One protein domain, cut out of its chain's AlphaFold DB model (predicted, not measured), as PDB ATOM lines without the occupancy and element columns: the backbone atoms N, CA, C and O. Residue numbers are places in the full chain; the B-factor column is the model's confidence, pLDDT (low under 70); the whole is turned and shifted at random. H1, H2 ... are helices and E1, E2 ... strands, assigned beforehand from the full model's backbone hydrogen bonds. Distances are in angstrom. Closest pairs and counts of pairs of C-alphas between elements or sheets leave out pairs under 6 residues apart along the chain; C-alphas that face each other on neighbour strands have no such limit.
ATOM      1  N   GLU A 245     -69.932 -18.646  47.827       57.00
ATOM      2  CA  GLU A 245     -71.348 -18.379  47.980       57.00
ATOM      3  C   GLU A 245     -71.970 -19.551  48.722       57.00
ATOM      4  O   GLU A 245     -72.065 -20.680  48.241       57.00
ATOM      5  N   LYS A 246     -72.331 -19.282  49.976       61.84
ATOM      6  CA  LYS A 246     -73.290 -20.126  50.675       61.84
ATOM      7  C   LYS A 246     -74.627 -19.947  49.947       61.84
ATOM      8  O   LYS A 246     -74.943 -18.804  49.612       61.84
ATOM      9  N   PRO A 247     -75.406 -21.019  49.727       68.81
ATOM     10  CA  PRO A 247     -76.784 -20.894  49.288       68.81
ATOM     11  C   PRO A 247     -77.464 -19.815  50.126       68.81
ATOM     12  O   PRO A 247     -77.292 -19.784  51.349       68.81
ATOM     13  N   GLY A 248     -78.139 -18.893  49.448       72.94
ATOM     14  CA  GLY A 248     -78.829 -17.778  50.069       72.94
ATOM     15  C   GLY A 248     -80.096 -18.253  50.775       72.94
ATOM     16  O   GLY A 248     -80.090 -19.185  51.578       72.94
ATOM     17  N   GLN A 249     -81.222 -17.606  50.487       81.19
ATOM     18  CA  GLN A 249     -82.497 -18.059  51.029       81.19
ATOM     19  C   GLN A 249     -82.894 -19.419  50.445       81.19
ATOM     20  O   GLN A 249     -82.713 -19.692  49.255       81.19
ATOM     21  N   THR A 250     -83.475 -20.258  51.301       91.31
ATOM     22  CA  THR A 250     -84.200 -21.455  50.876       91.31
ATOM     23  C   THR A 250     -85.687 -21.209  51.032       91.31
ATOM     24  O   THR A 250     -86.107 -20.493  51.942       91.31
ATOM     25  N   ARG A 251     -86.490 -21.781  50.139       92.06
ATOM     26  CA  ARG A 251     -87.947 -21.782  50.278       92.06
ATOM     27  C   ARG A 251     -88.520 -23.096  49.781       92.06
ATOM     28  O   ARG A 251     -87.924 -23.746  48.924       92.06
ATOM     29  N   ILE A 252     -89.685 -23.453  50.300       91.75
ATOM     30  CA  ILE A 252     -90.483 -24.574  49.814       91.75
ATOM     31  C   ILE A 252     -91.741 -24.035  49.160       91.75
ATOM     32  O   ILE A 252     -92.382 -23.134  49.696       91.75
ATOM     33  N   VAL A 253     -92.083 -24.613  48.013       91.88
ATOM     34  CA  VAL A 253     -93.389 -24.450  47.374       91.88
ATOM     35  C   VAL A 253     -93.875 -25.846  47.010       91.88
ATOM     36  O   VAL A 253     -93.195 -26.569  46.280       91.88
ATOM     37  N   ASP A 254     -95.015 -26.241  47.570       90.25
ATOM     38  CA  ASP A 254     -95.568 -27.592  47.481       90.25
ATOM     39  C   ASP A 254     -94.560 -28.676  47.900       90.25
ATOM     40  O   ASP A 254     -94.192 -28.777  49.068       90.25
ATOM     41  N   SER A 255     -94.112 -29.507  46.956       92.62
ATOM     42  CA  SER A 255     -93.116 -30.560  47.184       92.62
ATOM     43  C   SER A 255     -91.747 -30.230  46.592       92.62
ATOM     44  O   SER A 255     -90.924 -31.126  46.428       92.62
ATOM     45  N   PHE A 256     -91.496 -28.963  46.259       95.12
ATOM     46  CA  PHE A 256     -90.237 -28.514  45.681       95.12
ATOM     47  C   PHE A 256     -89.476 -27.625  46.655       95.12
ATOM     48  O   PHE A 256     -90.004 -26.636  47.173       95.12
ATOM     49  N   LEU A 257     -88.209 -27.964  46.873       95.19
ATOM     50  CA  LEU A 257     -87.267 -27.162  47.638       95.19
ATOM     51  C   LEU A 257     -86.405 -26.338  46.690       95.19
ATOM     52  O   LEU A 257     -85.776 -26.875  45.779       95.19
ATOM     53  N   TYR A 258     -86.347 -25.039  46.951       95.50
ATOM     54  CA  TYR A 258     -85.585 -24.077  46.175       95.50
ATOM     55  C   TYR A 258     -84.390 -23.599  46.990       95.50
ATOM     56  O   TYR A 258     -84.564 -23.092  48.102       95.50
ATOM     57  N   PHE A 259     -83.193 -23.694  46.420       93.00
ATOM     58  CA  PHE A 259     -81.998 -23.023  46.928       93.00
ATOM     59  C   PHE A 259     -81.657 -21.865  46.000       93.00
ATOM     60  O   PHE A 259     -81.291 -22.097  44.847       93.00
ATOM     61  N   TYR A 260     -81.743 -20.633  46.503       90.00
ATOM     62  CA  TYR A 260     -81.164 -19.496  45.800       90.00
ATOM     63  C   TYR A 260     -79.641 -19.578  45.863       90.00
ATOM     64  O   TYR A 260     -79.058 -19.747  46.938       90.00
ATOM     65  N   LEU A 261     -79.004 -19.442  44.715       85.12
ATOM     66  CA  LEU A 261     -77.564 -19.359  44.549       85.12
ATOM     67  C   LEU A 261     -77.205 -17.965  44.010       85.12
ATOM     68  O   LEU A 261     -78.079 -17.158  43.696       85.12
ATOM     69  N   SER A 262     -75.910 -17.690  43.886       74.06
ATOM     70  CA  SER A 262     -75.363 -16.527  43.180       74.06
ATOM     71  C   SER A 262     -76.061 -16.200  41.870       74.06
ATOM     72  O   SER A 262     -76.437 -17.118  41.142       74.06
ATOM     73  N   GLU A 263     -76.047 -14.921  41.484       75.12
ATOM     74  CA  GLU A 263     -76.246 -14.498  40.082       75.12
ATOM     75  C   GLU A 263     -77.579 -14.974  39.476       75.12
ATOM     76  O   GLU A 263     -77.680 -15.270  38.285       75.12
ATOM     77  N   GLY A 264     -78.613 -15.093  40.312       84.19
ATOM     78  CA  GLY A 264     -79.926 -15.551  39.877       84.19
ATOM     79  C   GLY A 264     -80.012 -17.056  39.623       84.19
ATOM     80  O   GLY A 264     -81.012 -17.514  39.094       84.19
ATOM     81  N   LEU A 265     -79.024 -17.868  39.986       88.38
ATOM     82  CA  LEU A 265     -79.154 -19.316  39.842       88.38
ATOM     83  C   LEU A 265     -80.037 -19.904  40.948       88.38
ATOM     84  O   LEU A 265     -79.943 -19.521  42.112       88.38
ATOM     85  N   VAL A 266     -80.893 -20.861  40.597       91.69
ATOM     86  CA  VAL A 266     -81.799 -21.516  41.546       91.69
ATOM     87  C   VAL A 266     -81.761 -23.023  41.352       91.69
ATOM     88  O   VAL A 266     -82.130 -23.526  40.291       91.69
ATOM     89  N   TYR A 267     -81.354 -23.755  42.391       92.50
ATOM     90  CA  TYR A 267     -81.572 -25.201  42.429       92.50
ATOM     91  C   TYR A 267     -82.997 -25.504  42.852       92.50
ATOM     92  O   TYR A 267     -83.477 -24.954  43.843       92.50
ATOM     93  N   VAL A 268     -83.627 -26.429  42.137       94.38
ATOM     94  CA  VAL A 268     -84.972 -26.922  42.414       94.38
ATOM     95  C   VAL A 268     -84.894 -28.428  42.598       94.38
ATOM     96  O   VAL A 268     -84.451 -29.153  41.705       94.38
ATOM     97  N   ILE A 269     -85.304 -28.884  43.774       94.75
ATOM     98  CA  ILE A 269     -85.257 -30.287  44.174       94.75
ATOM     99  C   ILE A 269     -86.682 -30.767  44.396       94.75
ATOM    100  O   ILE A 269     -87.404 -30.204  45.218       94.75
ATOM    101  N   ASP A 270     -87.072 -31.817  43.678       94.62
ATOM    102  CA  ASP A 270     -88.342 -32.499  43.908       94.62
ATOM    103  C   ASP A 270     -88.203 -33.440  45.107       94.62
ATOM    104  O   ASP A 270     -87.418 -34.390  45.087       94.62
ATOM    105  N   LEU A 271     -88.961 -33.171  46.164       93.12
ATOM    106  CA  LEU A 271     -88.936 -33.959  47.390       93.12
ATOM    107  C   LEU A 271     -89.861 -35.187  47.322       93.12
ATOM    108  O   LEU A 271     -89.820 -36.038  48.214       93.12
ATOM    109  N   ARG A 272     -90.706 -35.324  46.289       91.56
ATOM    110  CA  ARG A 272     -91.699 -36.409  46.211       91.56
ATOM    111  C   ARG A 272     -91.022 -37.767  46.096       91.56
ATOM    112  O   ARG A 272     -90.341 -38.079  45.124       91.56
ATOM    113  N   GLY A 273     -91.239 -38.607  47.106       88.06
ATOM    114  CA  GLY A 273     -90.643 -39.940  47.165       88.06
ATOM    115  C   GLY A 273     -89.113 -39.928  47.264       88.06
ATOM    116  O   GLY A 273     -88.492 -40.968  47.024       88.06
ATOM    117  N   GLN A 274     -88.495 -38.786  47.586       92.88
ATOM    118  CA  GLN A 274     -87.071 -38.696  47.880       92.88
ATOM    119  C   GLN A 274     -86.812 -39.319  49.258       92.88
ATOM    120  O   GLN A 274     -87.459 -38.967  50.239       92.88
ATOM    121  N   ALA A 275     -85.880 -40.269  49.330       91.56
ATOM    122  CA  ALA A 275     -85.398 -40.791  50.606       91.56
ATOM    123  C   ALA A 275     -84.322 -39.847  51.173       91.56
ATOM    124  O   ALA A 275     -83.704 -39.120  50.385       91.56
ATOM    125  N   PRO A 276     -84.066 -39.864  52.495       93.38
ATOM    126  CA  PRO A 276     -82.923 -39.160  53.062       93.38
ATOM    127  C   PRO A 276     -81.635 -39.495  52.299       93.38
ATOM    128  O   PRO A 276     -81.394 -40.655  51.965       93.38
ATOM    129  N   ILE A 277     -80.844 -38.471  52.000       93.62
ATOM    130  CA  ILE A 277     -79.626 -38.570  51.194       93.62
ATOM    131  C   ILE A 277     -78.379 -38.566  52.080       93.62
ATOM    132  O   ILE A 277     -78.281 -37.781  53.027       93.62
ATOM    133  N   GLU A 278     -77.405 -39.410  51.743       91.25
ATOM    134  CA  GLU A 278     -76.086 -39.466  52.395       91.25
ATOM    135  C   GLU A 278     -74.988 -38.854  51.520       91.25
ATOM    136  O   GLU A 278     -73.926 -38.475  52.016       91.25
ATOM    137  N   GLN A 279     -75.243 -38.725  50.217       90.56
ATOM    138  CA  GLN A 279     -74.395 -38.055  49.239       90.56
ATOM    139  C   GLN A 279     -75.260 -37.192  48.313       90.56
ATOM    140  O   GLN A 279     -76.401 -37.528  48.008       90.56
ATOM    141  N   TRP A 280     -74.714 -36.080  47.805       88.56
ATOM    142  CA  TRP A 280     -75.462 -35.178  46.911       88.56
ATOM    143  C   TRP A 280     -75.990 -35.877  45.648       88.56
ATOM    144  O   TRP A 280     -77.068 -35.556  45.155       88.56
ATOM    145  N   LYS A 281     -75.250 -36.878  45.155       87.75
ATOM    146  CA  LYS A 281     -75.618 -37.689  43.987       87.75
ATOM    147  C   LYS A 281     -76.844 -38.591  44.208       87.75
ATOM    148  O   LYS A 281     -77.339 -39.156  43.240       87.75
ATOM    149  N   ASP A 282     -77.312 -38.739  45.450       91.12
ATOM    150  CA  ASP A 282     -78.468 -39.578  45.798       91.12
ATOM    151  C   ASP A 282     -79.811 -38.845  45.574       91.12
ATOM    152  O   ASP A 282     -80.891 -39.411  45.783       91.12
ATOM    153  N   LEU A 283     -79.765 -37.573  45.162       90.19
ATOM    154  CA  LEU A 283     -80.935 -36.810  44.735       90.19
ATOM    155  C   LEU A 283     -81.520 -37.403  43.448       90.19
ATOM    156  O   LEU A 283     -80.839 -37.505  42.430       90.19
ATOM    157  N   LYS A 284     -82.810 -37.742  43.474       87.62
ATOM    158  CA  LYS A 284     -83.544 -38.277  42.318       87.62
ATOM    159  C   LYS A 284     -83.806 -37.222  41.250       87.62
ATOM    160  O   LYS A 284     -83.857 -37.546  40.069       87.62
ATOM    161  N   SER A 285     -84.014 -35.978  41.673       88.81
ATOM    162  CA  SER A 285     -84.292 -34.847  40.794       88.81
ATOM    163  C   SER A 285     -83.691 -33.580  41.387       88.81
ATOM    164  O   SER A 285     -84.055 -33.161  42.487       88.81
ATOM    165  N   CYS A 286     -82.749 -32.993  40.657       89.88
ATOM    166  CA  CYS A 286     -82.120 -31.727  40.991       89.88
ATOM    167  C   CYS A 286     -81.873 -30.975  39.688       89.88
ATOM    168  O   CYS A 286     -81.048 -31.388  38.873       89.88
ATOM    169  N   LEU A 287     -82.629 -29.903  39.476       90.81
ATOM    170  CA  LEU A 287     -82.571 -29.100  38.262       90.81
ATOM    171  C   LEU A 287     -82.080 -27.696  38.599       90.81
ATOM    172  O   LEU A 287     -82.415 -27.144  39.650       90.81
ATOM    173  N   LEU A 288     -81.277 -27.126  37.707       89.81
ATOM    174  CA  LEU A 288     -80.733 -25.782  37.845       89.81
ATOM    175  C   LEU A 288     -81.452 -24.836  36.886       89.81
ATOM    176  O   LEU A 288     -81.548 -25.115  35.691       89.81
ATOM    177  N   PHE A 289     -81.916 -23.706  37.405       92.50
ATOM    178  CA  PHE A 289     -82.620 -22.682  36.642       92.50
ATOM    179  C   PHE A 289     -81.932 -21.328  36.764       92.50
ATOM    180  O   PHE A 289     -81.292 -21.040  37.775       92.50
ATOM    181  N   GLN A 290     -82.102 -20.501  35.735       90.06
ATOM    182  CA  GLN A 290     -81.735 -19.092  35.750       90.06
ATOM    183  C   GLN A 290     -82.979 -18.254  36.074       90.06
ATOM    184  O   GLN A 290     -83.988 -18.312  35.370       90.06
ATOM    185  N   LEU A 291     -82.894 -17.481  37.150       88.69
ATOM    186  CA  LEU A 291     -83.846 -16.449  37.533       88.69
ATOM    187  C   LEU A 291     -83.702 -15.270  36.571       88.69
ATOM    188  O   LEU A 291     -82.586 -14.822  36.289       88.69
ATOM    189  N   ASP A 292     -84.838 -14.777  36.090       86.75
ATOM    190  CA  ASP A 292     -84.903 -13.539  35.324       86.75
ATOM    191  C   ASP A 292     -84.465 -12.355  36.216       86.75
ATOM    192  O   ASP A 292     -84.907 -12.291  37.368       86.75
ATOM    193  N   PRO A 293     -83.611 -11.430  35.731       84.62
ATOM    194  CA  PRO A 293     -83.146 -10.276  36.508       84.62
ATOM    195  C   PRO A 293     -84.262  -9.436  37.146       84.62
ATOM    196  O   PRO A 293     -84.042  -8.850  38.206       84.62
ATOM    197  N   ASP A 294     -85.446  -9.399  36.528       89.56
ATOM    198  CA  ASP A 294     -86.599  -8.628  36.998       89.56
ATOM    199  C   ASP A 294     -87.508  -9.428  37.953       89.56
ATOM    200  O   ASP A 294     -88.446  -8.880  38.540       89.56
ATOM    201  N   THR A 295     -87.239 -10.723  38.158       89.31
ATOM    202  CA  THR A 295     -88.033 -11.601  39.030       89.31
ATOM    203  C   THR A 295     -87.395 -11.743  40.407       89.31
ATOM    204  O   THR A 295     -86.231 -12.116  40.554       89.31
ATOM    205  N   ARG A 296     -88.177 -11.520  41.468       90.81
ATOM    206  CA  ARG A 296     -87.706 -11.767  42.837       90.81
ATOM    207  C   ARG A 296     -87.656 -13.265  43.114       90.81
ATOM    208  O   ARG A 296     -88.586 -13.991  42.780       90.81
ATOM    209  N   PHE A 297     -86.636 -13.733  43.835       91.56
ATOM    210  CA  PHE A 297     -86.516 -15.155  44.195       91.56
ATOM    211  C   PHE A 297     -87.763 -15.715  44.906       91.56
ATOM    212  O   PHE A 297     -88.156 -16.856  44.666       91.56
ATOM    213  N   SER A 298     -88.424 -14.912  45.745       91.69
ATOM    214  CA  SER A 298     -89.667 -15.299  46.427       91.69
ATOM    215  C   SER A 298     -90.816 -15.627  45.467       91.69
ATOM    216  O   SER A 298     -91.695 -16.404  45.832       91.69
ATOM    217  N   GLU A 299     -90.795 -15.056  44.262       92.38
ATOM    218  CA  GLU A 299     -91.836 -15.148  43.230       92.38
ATOM    219  C   GLU A 299     -91.479 -16.132  42.110       92.38
ATOM    220  O   GLU A 299     -92.311 -16.408  41.254       92.38
ATOM    221  N   PHE A 300     -90.259 -16.674  42.113       93.56
ATOM    222  CA  PHE A 300     -89.795 -17.607  41.093       93.56
ATOM    223  C   PHE A 300     -90.683 -18.864  41.010       93.56
ATOM    224  O   PHE A 300     -91.137 -19.383  42.031       93.56
ATOM    225  N   ASP A 301     -90.875 -19.411  39.810       92.56
ATOM    226  CA  ASP A 301     -91.531 -20.702  39.590       92.56
ATOM    227  C   ASP A 301     -90.779 -21.487  38.507       92.56
ATOM    228  O   ASP A 301     -90.634 -21.033  37.368       92.56
ATOM    229  N   HIS A 302     -90.320 -22.686  38.866       93.12
ATOM    230  CA  HIS A 302     -89.545 -23.565  37.995       93.12
ATOM    231  C   HIS A 302     -90.322 -24.056  36.766       93.12
ATOM    232  O   HIS A 302     -89.702 -24.465  35.790       93.12
ATOM    233  N   THR A 303     -91.657 -23.993  36.778       91.25
ATOM    234  CA  THR A 303     -92.492 -24.343  35.615       91.25
ATOM    235  C   THR A 303     -92.407 -23.310  34.490       91.25
ATOM    236  O   THR A 303     -92.656 -23.638  33.331       91.25
ATOM    237  N   SER A 304     -92.026 -22.075  34.826       87.06
ATOM    238  CA  SER A 304     -91.853 -20.956  33.889       87.06
ATOM    239  C   SER A 304     -90.390 -20.540  33.700       87.06
ATOM    240  O   SER A 304     -90.081 -19.751  32.809       87.06
ATOM    241  N   GLY A 305     -89.486 -21.063  34.535       86.56
ATOM    242  CA  GLY A 305     -88.070 -20.715  34.535       86.56
ATOM    243  C   GLY A 305     -87.291 -21.309  33.361       86.56
ATOM    244  O   GLY A 305     -87.594 -22.392  32.860       86.56
ATOM    245  N   VAL A 306     -86.216 -20.627  32.962       89.00
ATOM    246  CA  VAL A 306     -85.280 -21.141  31.954       89.00
ATOM    247  C   VAL A 306     -84.310 -22.107  32.629       89.00
ATOM    248  O   VAL A 306     -83.485 -21.703  33.452       89.00
ATOM    249  N   GLN A 307     -84.409 -23.394  32.292       89.69
ATOM    250  CA  GLN A 307     -83.456 -24.393  32.766       89.69
ATOM    251  C   GLN A 307     -82.068 -24.107  32.179       89.69
ATOM    252  O   GLN A 307     -81.909 -23.863  30.979       89.69
ATOM    253  N   VAL A 308     -81.049 -24.151  33.032       81.19
ATOM    254  CA  VAL A 308     -79.655 -23.989  32.622       81.19
ATOM    255  C   VAL A 308     -79.236 -25.206  31.795       81.19
ATOM    256  O   VAL A 308     -79.517 -26.346  32.168       81.19
ATOM    257  N   ARG A 309     -78.581 -24.964  30.651       70.44
ATOM    258  CA  ARG A 309     -78.128 -26.022  29.735       70.44
ATOM    259  C   ARG A 309     -77.155 -26.982  30.429       70.44
ATOM    260  O   ARG A 309     -76.366 -26.577  31.284       70.44
ATOM    261  N   GLU A 310     -77.181 -28.245  30.008       53.38
ATOM    262  CA  GLU A 310     -76.189 -29.241  30.419       53.38
ATOM    263  C   GLU A 310     -74.762 -28.769  30.078       53.38
ATOM    264  O   GLU A 310     -74.542 -28.100  29.069       53.38
ATOM    265  N   GLY A 311     -73.795 -29.092  30.942       47.53
ATOM    266  CA  GLY A 311     -72.390 -28.673  30.813       47.53
ATOM    267  C   GLY A 311     -71.956 -27.567  31.782       47.53
ATOM    268  O   GLY A 311     -70.759 -27.387  32.001       47.53
ATOM    269  N   ILE A 312     -72.895 -26.876  32.436       55.00
ATOM    270  CA  ILE A 312     -72.578 -25.924  33.510       55.00
ATOM    271  C   ILE A 312     -72.446 -26.683  34.833       55.00
ATOM    272  O   ILE A 312     -73.411 -27.240  35.350       55.00
ATOM    273  N   SER A 313     -71.230 -26.709  35.381       59.69
ATOM    274  CA  SER A 313     -70.938 -27.338  36.671       59.69
ATOM    275  C   SER A 313     -70.817 -26.287  37.767       59.69
ATOM    276  O   SER A 313     -70.015 -25.361  37.663       59.69
ATOM    277  N   LEU A 314     -71.591 -26.456  38.838       69.19
ATOM    278  CA  LEU A 314     -71.459 -25.660  40.054       69.19
ATOM    279  C   LEU A 314     -70.579 -26.402  41.053       69.19
ATOM    280  O   LEU A 314     -70.793 -27.580  41.340       69.19
ATOM    281  N   LEU A 315     -69.582 -25.702  41.584       68.94
ATOM    282  CA  LEU A 315     -68.632 -26.256  42.536       68.94
ATOM    283  C   LEU A 315     -68.866 -25.630  43.903       68.94
ATOM    284  O   LEU A 315     -68.719 -24.425  44.089       68.94
ATOM    285  N   PHE A 316     -69.210 -26.476  44.866       73.25
ATOM    286  CA  PHE A 316     -69.450 -26.082  46.245       73.25
ATOM    287  C   PHE A 316     -68.370 -26.662  47.150       73.25
ATOM    288  O   PHE A 316     -67.865 -27.763  46.921       73.25
ATOM    289  N   LYS A 317     -68.054 -25.954  48.238       74.88
ATOM    290  CA  LYS A 317     -67.257 -26.541  49.321       74.88
ATOM    291  C   LYS A 317     -68.002 -27.730  49.921       74.88
ATOM    292  O   LYS A 317     -69.228 -27.706  50.024       74.88
ATOM    293  N   GLN A 318     -67.262 -28.722  50.408       80.31
ATOM    294  CA  GLN A 318     -67.848 -29.911  51.034       80.31
ATOM    295  C   GLN A 318     -68.809 -29.558  52.185       80.31
ATOM    296  O   GLN A 318     -69.876 -30.156  52.295       80.31
ATOM    297  N   ASP A 319     -68.485 -28.541  52.988       82.94
ATOM    298  CA  ASP A 319     -69.360 -28.066  54.070       82.94
ATOM    299  C   ASP A 319     -70.652 -27.424  53.551       82.94
ATOM    300  O   ASP A 319     -71.702 -27.528  54.177       82.94
ATOM    301  N   THR A 320     -70.591 -26.771  52.388       84.06
ATOM    302  CA  THR A 320     -71.770 -26.184  51.740       84.06
ATOM    303  C   THR A 320     -72.700 -27.275  51.231       84.06
ATOM    304  O   THR A 320     -73.891 -27.241  51.528       84.06
ATOM    305  N   ILE A 321     -72.144 -28.286  50.556       87.94
ATOM    306  CA  ILE A 321     -72.896 -29.470  50.124       87.94
ATOM    307  C   ILE A 321     -73.542 -30.146  51.336       87.94
ATOM    308  O   ILE A 321     -74.732 -30.442  51.309       87.94
ATOM    309  N   ARG A 322     -72.793 -30.321  52.430       88.12
ATOM    310  CA  ARG A 322     -73.319 -30.904  53.671       88.12
ATOM    311  C   ARG A 322     -74.496 -30.104  54.230       88.12
ATOM    312  O   ARG A 322     -75.534 -30.692  54.504       88.12
ATOM    313  N   GLY A 323     -74.379 -28.778  54.322       89.31
ATOM    314  CA  GLY A 323     -75.471 -27.920  54.791       89.31
ATOM    315  C   GLY A 323     -76.713 -27.969  53.890       89.31
ATOM    316  O   GLY A 323     -77.843 -27.973  54.385       89.31
ATOM    317  N   MET A 324     -76.528 -28.066  52.570       91.81
ATOM    318  CA  MET A 324     -77.637 -28.274  51.632       91.81
ATOM    319  C   MET A 324     -78.293 -29.643  51.834       91.81
ATOM    320  O   MET A 324     -79.517 -29.722  51.884       91.81
ATOM    321  N   MET A 325     -77.510 -30.711  52.010       93.38
ATOM    322  CA  MET A 325     -78.032 -32.058  52.268       93.38
ATOM    323  C   MET A 325     -78.790 -32.147  53.591       93.38
ATOM    324  O   MET A 325     -79.873 -32.718  53.637       93.38
ATOM    325  N   GLU A 326     -78.261 -31.554  54.662       92.44
ATOM    326  CA  GLU A 326     -78.948 -31.457  55.955       92.44
ATOM    327  C   GLU A 326     -80.286 -30.731  55.817       92.44
ATOM    328  O   GLU A 326     -81.281 -31.122  56.425       92.44
ATOM    329  N   THR A 327     -80.319 -29.690  54.986       92.56
ATOM    330  CA  THR A 327     -81.534 -28.939  54.677       92.56
ATOM    331  C   THR A 327     -82.532 -29.809  53.910       92.56
ATOM    332  O   THR A 327     -83.669 -29.940  54.348       92.56
ATOM    333  N   VAL A 328     -82.111 -30.482  52.834       93.19
ATOM    334  CA  VAL A 328     -82.946 -31.439  52.084       93.19
ATOM    335  C   VAL A 328     -83.518 -32.518  53.012       93.19
ATOM    336  O   VAL A 328     -84.729 -32.716  53.057       93.19
ATOM    337  N   ASN A 329     -82.669 -33.165  53.812       93.06
ATOM    338  CA  ASN A 329     -83.069 -34.230  54.731       93.06
ATOM    339  C   ASN A 329     -84.056 -33.751  55.794       93.06
ATOM    340  O   ASN A 329     -84.987 -34.480  56.125       93.06
ATOM    341  N   ARG A 330     -83.894 -32.522  56.297       90.81
ATOM    342  CA  ARG A 330     -84.848 -31.903  57.225       90.81
ATOM    343  C   ARG A 330     -86.244 -31.801  56.616       90.81
ATOM    344  O   ARG A 330     -87.217 -32.068  57.307       90.81
ATOM    345  N   TYR A 331     -86.328 -31.454  55.335       88.94
ATOM    346  CA  TYR A 331     -87.592 -31.269  54.622       88.94
ATOM    347  C   TYR A 331     -88.209 -32.574  54.082       88.94
ATOM    348  O   TYR A 331     -89.384 -32.588  53.730       88.94
ATOM    349  N   ILE A 332     -87.448 -33.672  54.038       88.50
ATOM    350  CA  ILE A 332     -87.951 -35.017  53.698       88.50
ATOM    351  C   ILE A 332     -88.605 -35.701  54.910       88.50
ATOM    352  O   ILE A 332     -89.437 -36.595  54.745       88.50
ATOM    353  N   GLN A 333     -88.227 -35.324  56.137       79.69
ATOM    354  CA  GLN A 333     -88.715 -36.000  57.339       79.69
ATOM    355  C   GLN A 333     -90.229 -35.782  57.546       79.69
ATOM    356  O   GLN A 333     -90.688 -34.639  57.538       79.69
TER     357      GLN A 333
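This is residues 245 to 333 of the 340 residues of an uncharacterized protein of Paenibacillus sp. YN15 (UniProt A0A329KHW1). With little regular structure, this is a strongly twisted sheet of four strands, grazed by one helix, H1, with long loops around them. Of 89 printed residues, 35 are in named elements, in the order E1, E2, E3, E4, H1, a mixed class. The sheet E1-E2-E3-E4 is a meander, each strand the antiparallel neighbour of the one before. The whole is compact, radius of gyration of the C-alphas 12.4 A, spanning 35 by 28 by 23 A.

E1, residues 250 to 253, begins at C-alpha (-84.200, -21.455, 50.876). E2 is residues 256 to 260, E3 265 to 270, 16.6 A long, and E4 286 to 290. H1, residues 318 to 332, 20.9 A long, ends at (-87.951, -35.017, 53.698).

Three hairpins have N and O within hydrogen-bond range: E1 and E2 (N 251, O 258, 3.1 A), E2 and E3 (N 257, O 269, 2.9 A), E3 and E4 (N 266, O 289, 2.9 A). Residues 306 to 307 pair antiparallel with 289 to 290 of E4. H1 only grazes the sheet, with residues 324 to 332; its closest C-alpha to E2 is Val 328, 7.5 A from that of Leu 257. In H1 every O i to N i+4 pair is within range.

The links E3 to E4 and E4 to H1 are long, 15 and 27 residues. The printed part has no cut. Residues 245 to 247 and 310 to 315 have pLDDT under 70.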